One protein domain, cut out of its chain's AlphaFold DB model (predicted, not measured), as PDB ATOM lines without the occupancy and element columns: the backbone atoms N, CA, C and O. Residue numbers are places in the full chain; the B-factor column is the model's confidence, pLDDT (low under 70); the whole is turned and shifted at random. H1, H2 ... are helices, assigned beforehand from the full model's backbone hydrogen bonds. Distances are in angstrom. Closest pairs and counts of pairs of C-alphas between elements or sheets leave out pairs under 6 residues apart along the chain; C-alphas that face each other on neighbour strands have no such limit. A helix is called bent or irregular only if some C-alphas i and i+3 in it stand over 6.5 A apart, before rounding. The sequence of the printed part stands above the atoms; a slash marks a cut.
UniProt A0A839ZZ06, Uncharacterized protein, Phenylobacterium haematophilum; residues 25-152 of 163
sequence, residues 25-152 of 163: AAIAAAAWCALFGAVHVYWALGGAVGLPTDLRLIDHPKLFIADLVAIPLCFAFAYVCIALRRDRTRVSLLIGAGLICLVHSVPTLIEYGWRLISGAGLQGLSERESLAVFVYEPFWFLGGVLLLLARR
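This is residues 25 to 152 of the 163 residues of an uncharacterized protein of Phenylobacterium haematophilum (UniProt A0A839ZZ06). Shape? The up-and-down bundle H1, H2, H3a, H4b, each running against the one before, opens as a V between H2 and H3. Make-up? It is all helix and compact: 128 residues with four named helices, radius of gyration of the C-alphas 15.9 A, spans 49 by 37 by 20 A.

Beginning? H1, residues 25 to 44, begins at C-alpha (6.839, -15.973, 45.016); H2, 61 to 82, follows. Bends? H3, 88 to 117, and H4, 127 to 150, each one helix by hydrogen bonds, are bent: C-alphas 104, ending H3a, and 107 are 7.0 A apart, 134 and 137, beginning H4b, 6.9 A. C-alpha 150 is at (5.368, -11.345, 45.315).

Contacts? H1 and H2, a hairpin, touch; the closest C-alphas, 30 and 78, are 4.0 A apart. Backbones? Every O i to N i+4 pair is within hydrogen-bond range in H1, H3a, H3b, residues 107 to 117, H4a, residues 127 to 134, and H4b; in H2 17 of 18 are.

Size? The farthest C-alphas, 85 and 124, are 48.8 A apart. Links and pLDDT? The link H1 to H2 is long; residue 84 is under 70.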
ATOM      1  N   ALA A  25       7.243 -16.921  46.052       90.44
ATOM      2  CA  ALA A  25       6.839 -15.973  45.016       90.44
ATOM      3  C   ALA A  25       7.782 -14.764  44.895       90.44
ATOM      4  O   ALA A  25       8.090 -14.346  43.787       90.44
ATOM      5  N   ALA A  26       8.268 -14.205  46.011       91.50
ATOM      6  CA  ALA A  26       9.223 -13.098  45.973       91.50
ATOM      7  C   ALA A  26      10.591 -13.532  45.434       91.50
ATOM      8  O   ALA A  26      11.222 -12.772  44.707       91.50
ATOM      9  N   ILE A  27      11.035 -14.750  45.760       93.75
ATOM     10  CA  ILE A  27      12.274 -15.319  45.214       93.75
ATOM     11  C   ILE A  27      12.119 -15.566  43.712       93.75
ATOM     12  O   ILE A  27      12.971 -15.136  42.942       93.75
ATOM     13  N   ALA A  28      11.015 -16.188  43.293       95.19
ATOM     14  CA  ALA A  28      10.723 -16.449  41.888       95.19
ATOM     15  C   ALA A  28      10.634 -15.151  41.077       95.19
ATOM     16  O   ALA A  28      11.276 -15.041  40.040       95.19
ATOM     17  N   ALA A  29       9.919 -14.137  41.577       95.75
ATOM     18  CA  ALA A  29       9.842 -12.828  40.932       95.75
ATOM     19  C   ALA A  29      11.216 -12.154  40.833       95.75
ATOM     20  O   ALA A  29      11.549 -11.588  39.798       95.75
ATOM     21  N   ALA A  30      12.035 -12.237  41.883       96.19
ATOM     22  CA  ALA A  30      13.372 -11.661  41.856       96.19
ATOM     23  C   ALA A  30      14.295 -12.359  40.856       96.19
ATOM     24  O   ALA A  30      14.989 -11.683  40.100       96.19
ATOM     25  N   ALA A  31      14.281 -13.693  40.837       97.25
ATOM     26  CA  ALA A  31      15.032 -14.488  39.875       97.25
ATOM     27  C   ALA A  31      14.574 -14.189  38.444       97.25
ATOM     28  O   ALA A  31      15.411 -14.004  37.567       97.25
ATOM     29  N   TRP A  32      13.262 -14.064  38.228       97.31
ATOM     30  CA  TRP A  32      12.686 -13.719  36.934       97.31
ATOM     31  C   TRP A  32      13.143 -12.345  36.448       97.31
ATOM     32  O   TRP A  32      13.657 -12.223  35.341       97.31
ATOM     33  N   CYS A  33      13.030 -11.317  37.294       97.00
ATOM     34  CA  CYS A  33      13.509  -9.977  36.967       97.00
ATOM     35  C   CYS A  33      15.018  -9.968  36.681       97.00
ATOM     36  O   CYS A  33      15.446  -9.351  35.714       97.00
ATOM     37  N   ALA A  34      15.828 -10.668  37.480       97.75
ATOM     38  CA  ALA A  34      17.271 -10.739  37.256       97.75
ATOM     39  C   ALA A  34      17.626 -11.458  35.943       97.75
ATOM     40  O   ALA A  34      18.482 -10.979  35.205       97.75
ATOM     41  N   LEU A  35      16.952 -12.571  35.635       96.75
ATOM     42  CA  LEU A  35      17.131 -13.306  34.382       96.75
ATOM     43  C   LEU A  35      16.748 -12.443  33.178       96.75
ATOM     44  O   LEU A  35      17.502 -12.376  32.214       96.75
ATOM     45  N   PHE A  36      15.615 -11.744  33.250       94.75
ATOM     46  CA  PHE A  36      15.164 -10.872  32.170       94.75
ATOM     47  C   PHE A  36      16.127  -9.699  31.949       94.75
ATOM     48  O   PHE A  36      16.534  -9.431  30.822       94.75
ATOM     49  N   GLY A  37      16.613  -9.083  33.032       96.38
ATOM     50  CA  GLY A  37      17.680  -8.084  32.958       96.38
ATOM     51  C   GLY A  37      18.965  -8.629  32.323       96.38
ATOM     52  O   GLY A  37      19.584  -7.941  31.516       96.38
ATOM     53  N   ALA A  38      19.352  -9.871  32.630       96.38
ATOM     54  CA  ALA A  38      20.527 -10.509  32.038       96.38
ATOM     55  C   ALA A  38      20.373 -10.768  30.528       96.38
ATOM     56  O   ALA A  38      21.347 -10.611  29.792       96.38
ATOM     57  N   VAL A  39      19.168 -11.106  30.055       93.81
ATOM     58  CA  VAL A  39      18.869 -11.229  28.617       93.81
ATOM     59  C   VAL A  39      19.079  -9.890  27.903       93.81
ATOM     60  O   VAL A  39      19.770  -9.852  26.888       93.81
ATOM     61  N   HIS A  40      18.590  -8.785  28.471       93.88
ATOM     62  CA  HIS A  40      18.821  -7.449  27.908       93.88
ATOM     63  C   HIS A  40      20.300  -7.045  27.923       93.88
ATOM     64  O   HIS A  40      20.790  -6.465  26.961       93.88
ATOM     65  N   VAL A  41      21.055  -7.386  28.977       95.81
ATOM     66  CA  VAL A  41      22.517  -7.178  28.985       95.81
ATOM     67  C   VAL A  41      23.173  -7.953  27.843       95.81
ATOM     68  O   VAL A  41      24.006  -7.402  27.129       95.81
ATOM     69  N   TYR A  42      22.793  -9.216  27.645       94.38
ATOM     70  CA  TYR A  42      23.320 -10.039  26.561       94.38
ATOM     71  C   TYR A  42      23.038  -9.425  25.180       94.38
ATOM     72  O   TYR A  42      23.961  -9.301  24.373       94.38
ATOM     73  N   TRP A  43      21.807  -8.979  24.922       92.62
ATOM     74  CA  TRP A  43      21.453  -8.322  23.660       92.62
ATOM     75  C   TRP A  43      22.146  -6.965  23.484       92.62
ATOM     76  O   TRP A  43      22.648  -6.669  22.398       92.62
ATOM     77  N   ALA A  44      22.277  -6.172  24.550       90.81
ATOM     78  CA  ALA A  44      22.999  -4.900  24.525       90.81
ATOM     79  C   ALA A  44      24.499  -5.068  24.218       90.81
ATOM     80  O   ALA A  44      25.103  -4.188  23.607       90.81
ATOM     81  N   LEU A  45      25.099  -6.203  24.593       92.38
ATOM     82  CA  LEU A  45      26.491  -6.553  24.283       92.38
ATOM     83  C   LEU A  45      26.674  -7.176  22.885       92.38
ATOM     84  O   LEU A  45      27.776  -7.608  22.546       92.38
ATOM     85  N   GLY A  46      25.621  -7.217  22.063       89.50
ATOM     86  CA  GLY A  46      25.671  -7.728  20.690       89.50
ATOM     87  C   GLY A  46      25.285  -9.199  20.543       89.50
ATOM     88  O   GLY A  46      25.432  -9.760  19.458       89.50
ATOM     89  N   GLY A  47      24.776  -9.825  21.604       90.19
ATOM     90  CA  GLY A  47      24.149 -11.135  21.526       90.19
ATOM     91  C   GLY A  47      22.916 -11.121  20.620       90.19
ATOM     92  O   GLY A  47      22.092 -10.218  20.710       90.19
ATOM     93  N   ALA A  48      22.771 -12.133  19.762       88.56
ATOM     94  CA  ALA A  48      21.657 -12.233  18.808       88.56
ATOM     95  C   ALA A  48      20.772 -13.473  19.020       88.56
ATOM     96  O   ALA A  48      19.808 -13.691  18.295       88.56
ATOM     97  N   VAL A  49      21.087 -14.305  20.019       86.62
ATOM     98  CA  VAL A  49      20.286 -15.508  20.306       86.62
ATOM     99  C   VAL A  49      18.863 -15.097  20.672       86.62
ATOM    100  O   VAL A  49      18.656 -14.266  21.559       86.62
ATOM    101  N   GLY A  50      17.903 -15.706  19.978       81.75
ATOM    102  CA  GLY A  50      16.483 -15.423  20.129       81.75
ATOM    103  C   GLY A  50      16.010 -14.177  19.384       81.75
ATOM    104  O   GLY A  50      14.813 -13.957  19.354       81.75
ATOM    105  N   LEU A  51      16.880 -13.375  18.766       85.94
ATOM    106  CA  LEU A  51      16.443 -12.267  17.916       85.94
ATOM    107  C   LEU A  51      16.214 -12.755  16.474       85.94
ATOM    108  O   LEU A  51      16.891 -13.688  16.036       85.94
ATOM    109  N   PRO A  52      15.281 -12.134  15.729       86.44
ATOM    110  CA  PRO A  52      15.176 -12.291  14.286       86.44
ATOM    111  C   PRO A  52      16.520 -12.067  13.599       86.44
ATOM    112  O   PRO A  52      17.331 -11.249  14.039       86.44
ATOM    113  N   THR A  53      16.744 -12.771  12.497       83.81
ATOM    114  CA  THR A  53      18.007 -12.717  11.745       83.81
ATOM    115  C   THR A  53      18.312 -11.325  11.188       83.81
ATOM    116  O   THR A  53      19.478 -10.962  11.030       83.81
ATOM    117  N   ASP A  54      17.275 -10.519  10.953       82.94
ATOM    118  CA  ASP A  54      17.351  -9.129  10.509       82.94
ATOM    119  C   ASP A  54      17.501  -8.118  11.661       82.94
ATOM    120  O   ASP A  54      17.592  -6.916  11.409       82.94
ATOM    121  N   LEU A  55      17.503  -8.568  12.921       82.94
ATOM    122  CA  LEU A  55      17.437  -7.697  14.090       82.94
ATOM    123  C   LEU A  55      18.726  -7.744  14.914       82.94
ATOM    124  O   LEU A  55      18.948  -8.628  15.741       82.94
ATOM    125  N   ARG A  56      19.537  -6.696  14.774       83.38
ATOM    126  CA  ARG A  56      20.637  -6.388  15.695       83.38
ATOM    127  C   ARG A  56      20.298  -5.119  16.455       83.38
ATOM    128  O   ARG A  56      20.070  -4.076  15.849       83.38
ATOM    129  N   LEU A  57      20.275  -5.181  17.786       83.69
ATOM    130  CA  LEU A  57      19.838  -4.042  18.602       83.69
ATOM    131  C   LEU A  57      20.651  -2.770  18.339       83.69
ATOM    132  O   LEU A  57      20.074  -1.689  18.290       83.69
ATOM    133  N   ILE A  58      21.961  -2.902  18.119       84.06
ATOM    134  CA  ILE A  58      22.853  -1.766  17.852       84.06
ATOM    135  C   ILE A  58      22.474  -0.984  16.586       84.06
ATOM    136  O   ILE A  58      22.676   0.226  16.531       84.06
ATOM    137  N   ASP A  59      21.846  -1.652  15.616       87.81
ATOM    138  CA  ASP A  59      21.393  -1.053  14.359       87.81
ATOM    139  C   ASP A  59      19.987  -0.420  14.501       87.81
ATOM    140  O   ASP A  59      19.495   0.270  13.606       87.81
ATOM    141  N   HIS A  60      19.335  -0.599  15.659       89.25
ATOM    142  CA  HIS A  60      17.991  -0.109  15.964       89.25
ATOM    143  C   HIS A  60      17.974   0.736  17.252       89.25
ATOM    144  O   HIS A  60      17.566   0.255  18.315       89.25
ATOM    145  N   PRO A  61      18.318   2.037  17.178       90.25
ATOM    146  CA  PRO A  61      18.593   2.865  18.357       90.25
ATOM    147  C   PRO A  61      17.425   2.953  19.345       90.25
ATOM    148  O   PRO A  61      17.636   2.999  20.552       90.25
ATOM    149  N   LYS A  62      16.177   2.927  18.859       90.88
ATOM    150  CA  LYS A  62      14.991   2.949  19.731       90.88
ATOM    151  C   LYS A  62      14.875   1.685  20.591       90.88
ATOM    152  O   LYS A  62      14.559   1.793  21.771       90.88
ATOM    153  N   LEU A  63      15.139   0.512  20.011       87.31
ATOM    154  CA  LEU A  63      15.112  -0.765  20.733       87.31
ATOM    155  C   LEU A  63      16.305  -0.875  21.679       87.31
ATOM    156  O   LEU A  63      16.144  -1.279  22.823       87.31
ATOM    157  N   PHE A  64      17.477  -0.415  21.243       91.19
ATOM    158  CA  PHE A  64      18.659  -0.362  22.095       91.19
ATOM    159  C   PHE A  64      18.450   0.502  23.345       91.19
ATOM    160  O   PHE A  64      18.777   0.084  24.451       91.19
ATOM    161  N   ILE A  65      17.848   1.690  23.198       94.56
ATOM    162  CA  ILE A  65      17.514   2.555  24.339       94.56
ATOM    163  C   ILE A  65      16.507   1.870  25.270       94.56
ATOM    164  O   ILE A  65      16.652   1.964  26.489       94.56
ATOM    165  N   ALA A  66      15.506   1.176  24.720       90.12
ATOM    166  CA  ALA A  66      14.547   0.428  25.526       90.12
ATOM    167  C   ALA A  66      15.247  -0.646  26.377       90.12
ATOM    168  O   ALA A  66      14.992  -0.716  27.578       90.12
ATOM    169  N   ASP A  67      16.192  -1.391  25.801       91.19
ATOM    170  CA  ASP A  67      16.999  -2.385  26.517       91.19
ATOM    171  C   ASP A  67      17.874  -1.752  27.603       91.19
ATOM    172  O   ASP A  67      17.888  -2.216  28.745       91.19
ATOM    173  N   LEU A  68      18.539  -0.635  27.298       94.50
ATOM    174  CA  LEU A  68      19.346   0.094  28.281       94.50
ATOM    175  C   LEU A  68      18.527   0.585  29.478       94.50
ATOM    176  O   LEU A  68      19.054   0.648  30.588       94.50
ATOM    177  N   VAL A  69      17.252   0.922  29.277       95.31
ATOM    178  CA  VAL A  69      16.328   1.294  30.358       95.31
ATOM    179  C   VAL A  69      15.776   0.056  31.072       95.31
ATOM    180  O   VAL A  69      15.612   0.071  32.296       95.31
ATOM    181  N   ALA A  70      15.522  -1.032  30.346       92.69
ATOM    182  CA  ALA A  70      15.005  -2.278  30.902       92.69
ATOM    183  C   ALA A  70      15.987  -2.918  31.892       92.69
ATOM    184  O   ALA A  70      15.561  -3.381  32.952       92.69
ATOM    185  N   ILE A  71      17.292  -2.887  31.605       95.94
ATOM    186  CA  ILE A  71      18.357  -3.439  32.461       95.94
ATOM    187  C   ILE A  71      18.263  -2.932  33.917       95.94
ATOM    188  O   ILE A  71      18.035  -3.749  34.819       95.94
ATOM    189  N   PRO A  72      18.403  -1.621  34.207       97.31
ATOM    190  CA  PRO A  72      18.362  -1.124  35.578       97.31
ATOM    191  C   PRO A  72      16.988  -1.323  36.225       97.31
ATOM    192  O   PRO A  72      16.924  -1.614  37.419       97.31
ATOM    193  N   LEU A  73      15.892  -1.230  35.461       95.06
ATOM    194  CA  LEU A  73      14.547  -1.491  35.980       95.06
ATOM    195  C   LEU A  73      14.397  -2.937  36.459       95.06
ATOM    196  O   LEU A  73      13.919  -3.169  37.571       95.06
ATOM    197  N   CYS A  74      14.854  -3.907  35.669       96.81
ATOM    198  CA  CYS A  74      14.817  -5.323  36.016       96.81
ATOM    199  C   CYS A  74      15.562  -5.600  37.326       96.81
ATOM    200  O   CYS A  74      15.004  -6.193  38.253       96.81
ATOM    201  N   PHE A  75      16.794  -5.108  37.462       97.50
ATOM    202  CA  PHE A  75      17.568  -5.301  38.690       97.50
ATOM    203  C   PHE A  75      16.984  -4.543  39.890       97.50
ATOM    204  O   PHE A  75      16.989  -5.068  41.008       97.50
ATOM    205  N   ALA A  76      16.402  -3.359  39.677       95.75
ATOM    206  CA  ALA A  76      15.693  -2.629  40.723       95.75
ATOM    207  C   ALA A  76      14.473  -3.415  41.232       95.75
ATOM    208  O   ALA A  76      14.295  -3.557  42.444       95.75
ATOM    209  N   PHE A  77      13.662  -3.994  40.344       95.12
ATOM    210  CA  PHE A  77      12.530  -4.831  40.748       95.12
ATOM    211  C   PHE A  77      12.970  -6.148  41.387       95.12
ATOM    212  O   PHE A  77      12.363  -6.566  42.377       95.12
ATOM    213  N   ALA A  78      14.067  -6.753  40.923       95.75
ATOM    214  CA  ALA A  78      14.664  -7.909  41.588       95.75
ATOM    215  C   ALA A  78      15.030  -7.580  43.044       95.75
ATOM    216  O   ALA A  78      14.662  -8.320  43.961       95.75
ATOM    217  N   TYR A  79      15.661  -6.423  43.273       94.50
ATOM    218  CA  TYR A  79      15.971  -5.918  44.608       94.50
ATOM    219  C   TYR A  79      14.708  -5.666  45.446       94.50
ATOM    220  O   TYR A  79      14.617  -6.138  46.584       94.50
ATOM    221  N   VAL A  80      13.704  -4.973  44.898       92.38
ATOM    222  CA  VAL A  80      12.434  -4.684  45.594       92.38
ATOM    223  C   VAL A  80      11.721  -5.973  46.018       92.38
ATOM    224  O   VAL A  80      11.147  -6.034  47.112       92.38
ATOM    225  N   CYS A  81      11.789  -7.023  45.198       91.44
ATOM    226  CA  CYS A  81      11.204  -8.321  45.506       91.44
ATOM    227  C   CYS A  81      11.817  -8.950  46.766       91.44
ATOM    228  O   CYS A  81      11.061  -9.390  47.637       91.44
ATOM    229  N   ILE A  82      13.148  -8.934  46.905       90.19
ATOM    230  CA  ILE A  82      13.879  -9.585  48.012       90.19
ATOM    231  C   ILE A  82      14.145  -8.696  49.230       90.19
ATOM    232  O   ILE A  82      14.593  -9.196  50.269       90.19
ATOM    233  N   ALA A  83      13.915  -7.389  49.123       86.12
ATOM    234  CA  ALA A  83      14.200  -6.461  50.204       86.12
ATOM    235  C   ALA A  83      13.408  -6.819  51.480       86.12
ATOM    236  O   ALA A  83      12.203  -7.062  51.446       86.12
ATOM    237  N   LEU A  84      14.096  -6.822  52.630       65.31
ATOM    238  CA  LEU A  84      13.567  -7.345  53.903       65.31
ATOM    239  C   LEU A  84      12.386  -6.543  54.472       65.31
ATOM    240  O   LEU A  84      11.592  -7.075  55.242       65.31
ATOM    241  N   ARG A  85      12.269  -5.261  54.111       76.56
ATOM    242  CA  ARG A  85      11.179  -4.387  54.558       76.56
ATOM    243  C   ARG A  85      10.176  -4.211  53.427       76.56
ATOM    244  O   ARG A  85      10.526  -3.685  52.371       76.56
ATOM    245  N   ARG A  86       8.930  -4.620  53.659       77.38
ATOM    246  CA  ARG A  86       7.807  -4.257  52.793       77.38
ATOM    247  C   ARG A  86       7.077  -3.067  53.390       77.38
ATOM    248  O   ARG A  86       6.523  -3.159  54.478       77.38
ATOM    249  N   ASP A  87       7.120  -1.960  52.665       86.00
ATOM    250  CA  ASP A  87       6.318  -0.770  52.913       86.00
ATOM    251  C   ASP A  87       5.249  -0.627  51.817       86.00
ATOM    252  O   ASP A  87       5.235  -1.370  50.826       86.00
ATOM    253  N   ARG A  88       4.322   0.315  52.017       87.62
ATOM    254  CA  ARG A  88       3.217   0.564  51.084       87.62
ATOM    255  C   ARG A  88       3.728   0.945  49.693       87.62
ATOM    256  O   ARG A  88       3.187   0.453  48.711       87.62
ATOM    257  N   THR A  89       4.788   1.745  49.615       91.06
ATOM    258  CA  THR A  89       5.385   2.202  48.355       91.06
ATOM    259  C   THR A  89       5.901   1.032  47.524       91.06
ATOM    260  O   THR A  89       5.541   0.901  46.361       91.06
ATOM    261  N   ARG A  90       6.675   0.121  48.118       89.75
ATOM    262  CA  ARG A  90       7.204  -1.076  47.442       89.75
ATOM    263  C   ARG A  90       6.094  -2.002  46.974       89.75
ATOM    264  O   ARG A  90       6.170  -2.545  45.879       89.75
ATOM    265  N   VAL A  91       5.052  -2.178  47.788       90.56
ATOM    266  CA  VAL A  91       3.878  -2.966  47.389       90.56
ATOM    267  C   VAL A  91       3.169  -2.312  46.201       90.56
ATOM    268  O   VAL A  91       2.864  -3.007  45.236       90.56
ATOM    269  N   SER A  92       2.963  -0.992  46.226       93.50
ATOM    270  CA  SER A  92       2.387  -0.242  45.107       93.50
ATOM    271  C   SER A  92       3.245  -0.323  43.842       93.50
ATOM    272  O   SER A  92       2.687  -0.516  42.769       93.50
ATOM    273  N   LEU A  93       4.577  -0.256  43.957       94.50
ATOM    274  CA  LEU A  93       5.497  -0.422  42.824       94.50
ATOM    275  C   LEU A  93       5.363  -1.804  42.179       94.50
ATOM    276  O   LEU A  93       5.254  -1.896  40.963       94.50
ATOM    277  N   LEU A  94       5.317  -2.873  42.978       94.25
ATOM    278  CA  LEU A  94       5.142  -4.235  42.461       94.25
ATOM    279  C   LEU A  94       3.771  -4.443  41.813       94.25
ATOM    280  O   LEU A  94       3.668  -5.157  40.821       94.25
ATOM    281  N   ILE A  95       2.722  -3.820  42.361       95.69
ATOM    282  CA  ILE A  95       1.393  -3.839  41.746       95.69
ATOM    283  C   ILE A  95       1.421  -3.095  40.414       95.69
ATOM    284  O   ILE A  95       0.997  -3.660  39.415       95.69
ATOM    285  N   GLY A  96       1.932  -1.864  40.393       96.44
ATOM    286  CA  GLY A  96       1.995  -1.043  39.187       96.44
ATOM    287  C   GLY A  96       2.796  -1.719  38.082       96.44
ATOM    288  O   GLY A  96       2.281  -1.898  36.985       96.44
ATOM    289  N   ALA A  97       4.007  -2.182  38.393       95.56
ATOM    290  CA  ALA A  97       4.843  -2.912  37.446       95.56
ATOM    291  C   ALA A  97       4.166  -4.196  36.965       95.56
ATOM    292  O   ALA A  97       4.091  -4.436  35.767       95.56
ATOM    293  N   GLY A  98       3.600  -4.981  37.887       96.56
ATOM    294  CA  GLY A  98       2.894  -6.203  37.531       96.56
ATOM    295  C   GLY A  98       1.718  -5.954  36.584       96.56
ATOM    296  O   GLY A  98       1.547  -6.685  35.615       96.56
ATOM    297  N   LEU A  99       0.937  -4.896  36.824       97.81
ATOM    298  CA  LEU A  99      -0.170  -4.504  35.952       97.81
ATOM    299  C   LEU A  99       0.308  -3.993  34.593       97.81
ATOM    300  O   LEU A  99      -0.287  -4.371  33.594       97.81
ATOM    301  N   ILE A 100       1.376  -3.192  34.535       97.00
ATOM    302  CA  ILE A 100       1.964  -2.735  33.264       97.00
ATOM    303  C   ILE A 100       2.385  -3.935  32.419       97.00
ATOM    304  O   ILE A 100       2.027  -4.004  31.247       97.00
ATOM    305  N   CYS A 101       3.075  -4.908  33.023       96.75
ATOM    306  CA  CYS A 101       3.483  -6.115  32.317       96.75
ATOM    307  C   CYS A 101       2.280  -6.883  31.755       96.75
ATOM    308  O   CYS A 101       2.305  -7.297  30.602       96.75
ATOM    309  N   LEU A 102       1.207  -7.028  32.541       97.50
ATOM    310  CA  LEU A 102      -0.010  -7.698  32.078       97.50
ATOM    311  C   LEU A 102      -0.742  -6.910  30.988       97.50
ATOM    312  O   LEU A 102      -1.214  -7.512  30.033       97.50
ATOM    313  N   VAL A 103      -0.846  -5.586  31.111       97.38
ATOM    314  CA  VAL A 103      -1.473  -4.733  30.088       97.38
ATOM    315  C   VAL A 103      -0.721  -4.835  28.767       97.38
ATOM    316  O   VAL A 103      -1.357  -4.840  27.719       97.38
ATOM    317  N   HIS A 104       0.605  -4.951  28.819       93.50
ATOM    318  CA  HIS A 104       1.422  -5.157  27.632       93.50
ATOM    319  C   HIS A 104       1.158  -6.527  26.991       93.50
ATOM    320  O   HIS A 104       0.878  -6.585  25.800       93.50
ATOM    321  N   SER A 105       1.150  -7.605  27.785       96.19
ATOM    322  CA  SER A 105       1.166  -8.968  27.239       96.19
ATOM    323  C   SER A 105      -0.187  -9.622  26.997       96.19
ATOM    324  O   SER A 105      -0.329 -10.475  26.124       96.19
ATOM    325  N   VAL A 106      -1.188  -9.302  27.819       97.12
ATOM    326  CA  VAL A 106      -2.486  -9.992  27.791       97.12
ATOM    327  C   VAL A 106      -3.206  -9.828  26.450       97.12
ATOM    328  O   VAL A 106      -3.693 -10.846  25.960       97.12
ATOM    329  N   PRO A 107      -3.275  -8.632  25.828       95.69
ATOM    330  CA  PRO A 107      -3.948  -8.477  24.539       95.69
ATOM    331  C   PRO A 107      -3.361  -9.398  23.466       95.69
ATOM    332  O   PRO A 107      -4.107 -10.157  22.848       95.69
ATOM    333  N   THR A 108      -2.032  -9.410  23.327       93.31
ATOM    334  CA  THR A 108      -1.324 -10.264  22.369       93.31
ATOM    335  C   THR A 108      -1.592 -11.742  22.660       93.31
ATOM    336  O   THR A 108      -2.014 -12.493  21.785       93.31
ATOM    337  N   LEU A 109      -1.448 -12.181  23.913       94.50
ATOM    338  CA  LEU A 109      -1.690 -13.584  24.274       94.50
ATOM    339  C   LEU A 109      -3.144 -14.028  24.039       94.50
ATOM    340  O   LEU A 109      -3.367 -15.172  23.646       94.50
ATOM    341  N   ILE A 110      -4.128 -13.145  24.246       95.31
ATOM    342  CA  ILE A 110      -5.537 -13.423  23.929       95.31
ATOM    343  C   ILE A 110      -5.722 -13.577  22.420       95.31
ATOM    344  O   ILE A 110      -6.347 -14.545  21.991       95.31
ATOM    345  N   GLU A 111      -5.179 -12.658  21.621       93.19
ATOM    346  CA  GLU A 111      -5.290 -12.697  20.162       93.19
ATOM    347  C   GLU A 111      -4.735 -14.011  19.598       93.19
ATOM    348  O   GLU A 111      -5.426 -14.739  18.881       93.19
ATOM    349  N   TYR A 112      -3.509 -14.370  19.974       90.94
ATOM    350  CA  TYR A 112      -2.864 -15.580  19.469       90.94
ATOM    351  C   TYR A 112      -3.449 -16.862  20.068       90.94
ATOM    352  O   TYR A 112      -3.578 -17.866  19.363       90.94
ATOM    353  N   GLY A 113      -3.890 -16.828  21.329       91.31
ATOM    354  CA  GLY A 113      -4.662 -17.914  21.933       91.31
ATOM    355  C   GLY A 113      -5.971 -18.167  21.184       91.31
ATOM    356  O   GLY A 113      -6.317 -19.315  20.905       91.31
ATOM    357  N   TRP A 114      -6.663 -17.104  20.769       93.38
ATOM    358  CA  TRP A 114      -7.874 -17.208  19.962       93.38
ATOM    359  C   TRP A 114      -7.599 -17.784  18.570       93.38
ATOM    360  O   TRP A 114      -8.328 -18.669  18.119       93.38
ATOM    361  N   ARG A 115      -6.524 -17.355  17.896       91.12
ATOM    362  CA  ARG A 115      -6.108 -17.911  16.590       91.12
ATOM    363  C   ARG A 115      -5.812 -19.412  16.662       91.12
ATOM    364  O   ARG A 115      -6.178 -20.152  15.749       91.12
ATOM    365  N   LEU A 116      -5.206 -19.871  17.757       89.31
ATOM    366  CA  LEU A 116      -4.965 -21.296  18.003       89.31
ATOM    367  C   LEU A 116      -6.272 -22.079  18.187       89.31
ATOM    368  O   LEU A 116      -6.458 -23.108  17.544       89.31
ATOM    369  N   ILE A 117      -7.189 -21.588  19.027       92.44
ATOM    370  CA  ILE A 117      -8.447 -22.289  19.350       92.44
ATOM    371  C   ILE A 117      -9.423 -22.290  18.163       92.44
ATOM    372  O   ILE A 117     -10.140 -23.265  17.954       92.44
ATOM    373  N   SER A 118      -9.436 -21.223  17.363       92.12
ATOM    374  CA  SER A 118     -10.284 -21.100  16.167       92.12
ATOM    375  C   SER A 118      -9.784 -21.904  14.960       92.12
ATOM    376  O   SER A 118     -10.449 -21.924  13.928       92.12
ATOM    377  N   GLY A 119      -8.621 -22.559  15.061       86.38
ATOM    378  CA  GLY A 119      -8.032 -23.322  13.959       86.38
ATOM    379  C   GLY A 119      -7.426 -22.459  12.847       86.38
ATOM    380  O   GLY A 119      -6.981 -23.002  11.840       86.38
ATOM    381  N   ALA A 120      -7.349 -21.135  13.034       84.75
ATOM    382  CA  ALA A 120      -6.687 -20.220  12.099       84.75
ATOM    383  C   ALA A 120      -5.169 -20.474  12.001       84.75
ATOM    384  O   ALA A 120      -4.528 -20.062  11.034       84.75
ATOM    385  N   GLY A 121      -4.599 -21.171  12.991       81.62
ATOM    386  CA  GLY A 121      -3.195 -21.564  13.022       81.62
ATOM    387  C   GLY A 121      -2.236 -20.392  13.255       81.62
ATOM    388  O   GLY A 121      -2.624 -19.227  13.324       81.62
ATOM    389  N   LEU A 122      -0.952 -20.728  13.392       84.25
ATOM    390  CA  LEU A 122       0.161 -19.774  13.526       84.25
ATOM    391  C   LEU A 122       1.068 -19.792  12.285       84.25
ATOM    392  O   LEU A 122       2.241 -19.434  12.348       84.25
ATOM    393  N   GLN A 123       0.546 -20.272  11.156       81.50
ATOM    394  CA  GLN A 123       1.302 -20.296   9.911       81.50
ATOM    395  C   GLN A 123       1.410 -18.876   9.345       81.50
ATOM    396  O   GLN A 123       0.448 -18.110   9.394       81.50
ATOM    397  N   GLY A 124       2.586 -18.529   8.820       82.00
ATOM    398  CA  GLY A 124       2.842 -17.218   8.219       82.00
ATOM    399  C   GLY A 124       3.228 -16.108   9.198       82.00
ATOM    400  O   GLY A 124       3.277 -14.957   8.780       82.00
ATOM    401  N   LEU A 125       3.521 -16.424  10.467       86.56
ATOM    402  CA  LEU A 125       4.138 -15.444  11.361       86.56
ATOM    403  C   LEU A 125       5.536 -15.093  10.862       86.56
ATOM    404  O   LEU A 125       6.359 -15.974  10.602       86.56
ATOM    405  N   SER A 126       5.818 -13.801  10.791       89.31
ATOM    406  CA  SER A 126       7.181 -13.304  10.661       89.31
ATOM    407  C   SER A 126       8.039 -13.750  11.852       89.31
ATOM    408  O   SER A 126       7.531 -14.079  12.930       89.31
ATOM    409  N   GLU A 127       9.366 -13.728  11.693       87.50
ATOM    410  CA  GLU A 127      10.296 -14.019  12.797       87.50
ATOM    411  C   GLU A 127      10.054 -13.091  13.998       87.50
ATOM    412  O   GLU A 127      10.107 -13.527  15.147       87.50
ATOM    413  N   ARG A 128       9.710 -11.822  13.737       84.94
ATOM    414  CA  ARG A 128       9.381 -10.822  14.765       84.94
ATOM    415  C   ARG A 128       8.102 -11.160  15.523       84.94
ATOM    416  O   ARG A 128       8.087 -11.071  16.748       84.94
ATOM    417  N   GLU A 129       7.045 -11.560  14.822       88.00
ATOM    418  CA  GLU A 129       5.795 -11.985  15.463       88.00
ATOM    419  C   GLU A 129       6.002 -13.271  16.259       88.00
ATOM    420  O   GLU A 129       5.534 -13.380  17.388       88.00
ATOM    421  N   SER A 130       6.773 -14.214  15.718       88.25
ATOM    422  CA  SER A 130       7.124 -15.443  16.427       88.25
ATOM    423  C   SER A 130       7.916 -15.141  17.703       88.25
ATOM    424  O   SER A 130       7.598 -15.679  18.764       88.25
ATOM    425  N   LEU A 131       8.894 -14.231  17.643       86.94
ATOM    426  CA  LEU A 131       9.622 -13.774  18.827       86.94
ATOM    427  C   LEU A 131       8.678 -13.157  19.868       86.94
ATOM    428  O   LEU A 131       8.757 -13.493  21.054       86.94
ATOM    429  N   ALA A 132       7.789 -12.263  19.431       87.06
ATOM    430  CA  ALA A 132       6.833 -11.612  20.313       87.06
ATOM    431  C   ALA A 132       5.949 -12.650  21.019       87.06
ATOM    432  O   ALA A 132       5.917 -12.706  22.246       87.06
ATOM    433  N   VAL A 133       5.308 -13.536  20.259       89.38
ATOM    434  CA  VAL A 133       4.315 -14.492  20.771       89.38
ATOM    435  C   VAL A 133       4.920 -15.562  21.671       89.38
ATOM    436  O   VAL A 133       4.313 -15.920  22.679       89.38
ATOM    437  N   PHE A 134       6.091 -16.096  21.320       89.06
ATOM    438  CA  PHE A 134       6.646 -17.261  22.014       89.06
ATOM    439  C   PHE A 134       7.662 -16.921  23.097       89.06
ATOM    440  O   PHE A 134       7.904 -17.749  23.976       89.06
ATOM    441  N   VAL A 135       8.250 -15.727  23.061       87.81
ATOM    442  CA  VAL A 135       9.273 -15.330  24.034       87.81
ATOM    443  C   VAL A 135       8.866 -14.048  24.731       87.81
ATOM    444  O   VAL A 135       8.700 -14.056  25.946       87.81
ATOM    445  N   TYR A 136       8.663 -12.956  23.996       88.69
ATOM    446  CA  TYR A 136       8.533 -11.639  24.614       88.69
ATOM    447  C   TYR A 136       7.274 -11.546  25.488       88.69
ATOM    448  O   TYR A 136       7.367 -11.316  26.694       88.69
ATOM    449  N   GLU A 137       6.100 -11.821  24.926       93.62
ATOM    450  CA  GLU A 137       4.823 -11.692  25.633       93.62
ATOM    451  C   GLU A 137       4.659 -12.689  26.783       93.62
ATOM    452  O   GLU A 137       4.243 -12.274  27.869       93.62
ATOM    453  N   PRO A 138       5.047 -13.975  26.643       93.75
ATOM    454  CA  PRO A 138       5.081 -14.889  27.778       93.75
ATOM    455  C   PRO A 138       5.997 -14.398  28.902       93.75
ATOM    456  O   PRO A 138       5.665 -14.574  30.078       93.75
ATOM    457  N   PHE A 139       7.120 -13.749  28.567       93.31
ATOM    458  CA  PHE A 139       8.035 -13.219  29.571       93.31
ATOM    459  C   PHE A 139       7.440 -12.053  30.357       93.31
ATOM    460  O   PHE A 139       7.531 -12.029  31.593       93.31
ATOM    461  N   TRP A 140       6.792 -11.120  29.658       95.00
ATOM    462  CA  TRP A 140       6.050 -10.025  30.276       95.00
ATOM    463  C   TRP A 140       4.902 -10.548  31.134       95.00
ATOM    464  O   TRP A 140       4.793 -10.175  32.304       95.00
ATOM    465  N   PHE A 141       4.105 -11.480  30.611       97.56
ATOM    466  CA  PHE A 141       2.978 -12.059  31.333       97.56
ATOM    467  C   PHE A 141       3.419 -12.743  32.627       97.56
ATOM    468  O   PHE A 141       2.905 -12.434  33.708       97.56
ATOM    469  N   LEU A 142       4.411 -13.636  32.541       96.88
ATOM    470  CA  LEU A 142       4.923 -14.359  33.701       96.88
ATOM    471  C   LEU A 142       5.543 -13.399  34.721       96.88
ATOM    472  O   LEU A 142       5.267 -13.516  35.916       96.88
ATOM    473  N   GLY A 143       6.303 -12.401  34.264       95.31
ATOM    474  CA  GLY A 143       6.827 -11.343  35.127       95.31
ATOM    475  C   GLY A 143       5.712 -10.594  35.854       95.31
ATOM    476  O   GLY A 143       5.773 -10.426  37.073       95.31
ATOM    477  N   GLY A 144       4.648 -10.228  35.138       96.44
ATOM    478  CA  GLY A 144       3.467  -9.577  35.697       96.44
ATOM    479  C   GLY A 144       2.814 -10.399  36.806       96.44
ATOM    480  O   GLY A 144       2.626  -9.912  37.925       96.44
ATOM    481  N   VAL A 145       2.539 -11.677  36.536       97.44
ATOM    482  CA  VAL A 145       1.966 -12.610  37.518       97.44
ATOM    483  C   VAL A 145       2.871 -12.746  38.744       97.44
ATOM    484  O   VAL A 145       2.399 -12.613  39.877       97.44
ATOM    485  N   LEU A 146       4.173 -12.966  38.547       96.00
ATOM    486  CA  LEU A 146       5.126 -13.156  39.639       96.00
ATOM    487  C   LEU A 146       5.247 -11.911  40.525       96.00
ATOM    488  O   LEU A 146       5.209 -12.041  41.751       96.00
ATOM    489  N   LEU A 147       5.316 -10.709  39.947       95.06
ATOM    490  CA  LEU A 147       5.361  -9.447  40.697       95.06
ATOM    491  C   LEU A 147       4.094  -9.245  41.543       95.06
ATOM    492  O   LEU A 147       4.169  -8.888  42.726       95.06
ATOM    493  N   LEU A 148       2.922  -9.554  40.981       95.56
ATOM    494  CA  LEU A 148       1.651  -9.482  41.703       95.56
ATOM    495  C   LEU A 148       1.553 -10.528  42.816       95.56
ATOM    496  O   LEU A 148       0.987 -10.235  43.869       95.56
ATOM    497  N   LEU A 149       2.111 -11.726  42.642       93.56
ATOM    498  CA  LEU A 149       2.167 -12.740  43.697       93.56
ATOM    499  C   LEU A 149       3.172 -12.362  44.792       93.56
ATOM    500  O   LEU A 149       2.871 -12.498  45.982       93.56
ATOM    501  N   ALA A 150       4.322 -11.810  44.409       90.81
ATOM    502  CA  ALA A 150       5.368 -11.345  45.315       90.81
ATOM    503  C   ALA A 150       4.900 -10.215  46.240       90.81
ATOM    504  O   ALA A 150       5.542  -9.956  47.260       90.81
ATOM    505  N   ARG A 151       3.781  -9.539  45.941       88.00
ATOM    506  CA  ARG A 151       3.177  -8.525  46.823       88.00
ATOM    507  C   ARG A 151       2.648  -9.104  48.139       88.00
ATOM    508  O   ARG A 151       2.513  -8.365  49.110       88.00
ATOM    509  N   ARG A 152       2.332 -10.406  48.181       83.50
ATOM    510  CA  ARG A 152       1.740 -11.061  49.354       83.50
ATOM    511  C   ARG A 152       2.799 -11.250  50.445       83.50
ATOM    512  O   ARG A 152       3.703 -12.070  50.313       83.50
TER     513      ARG A 152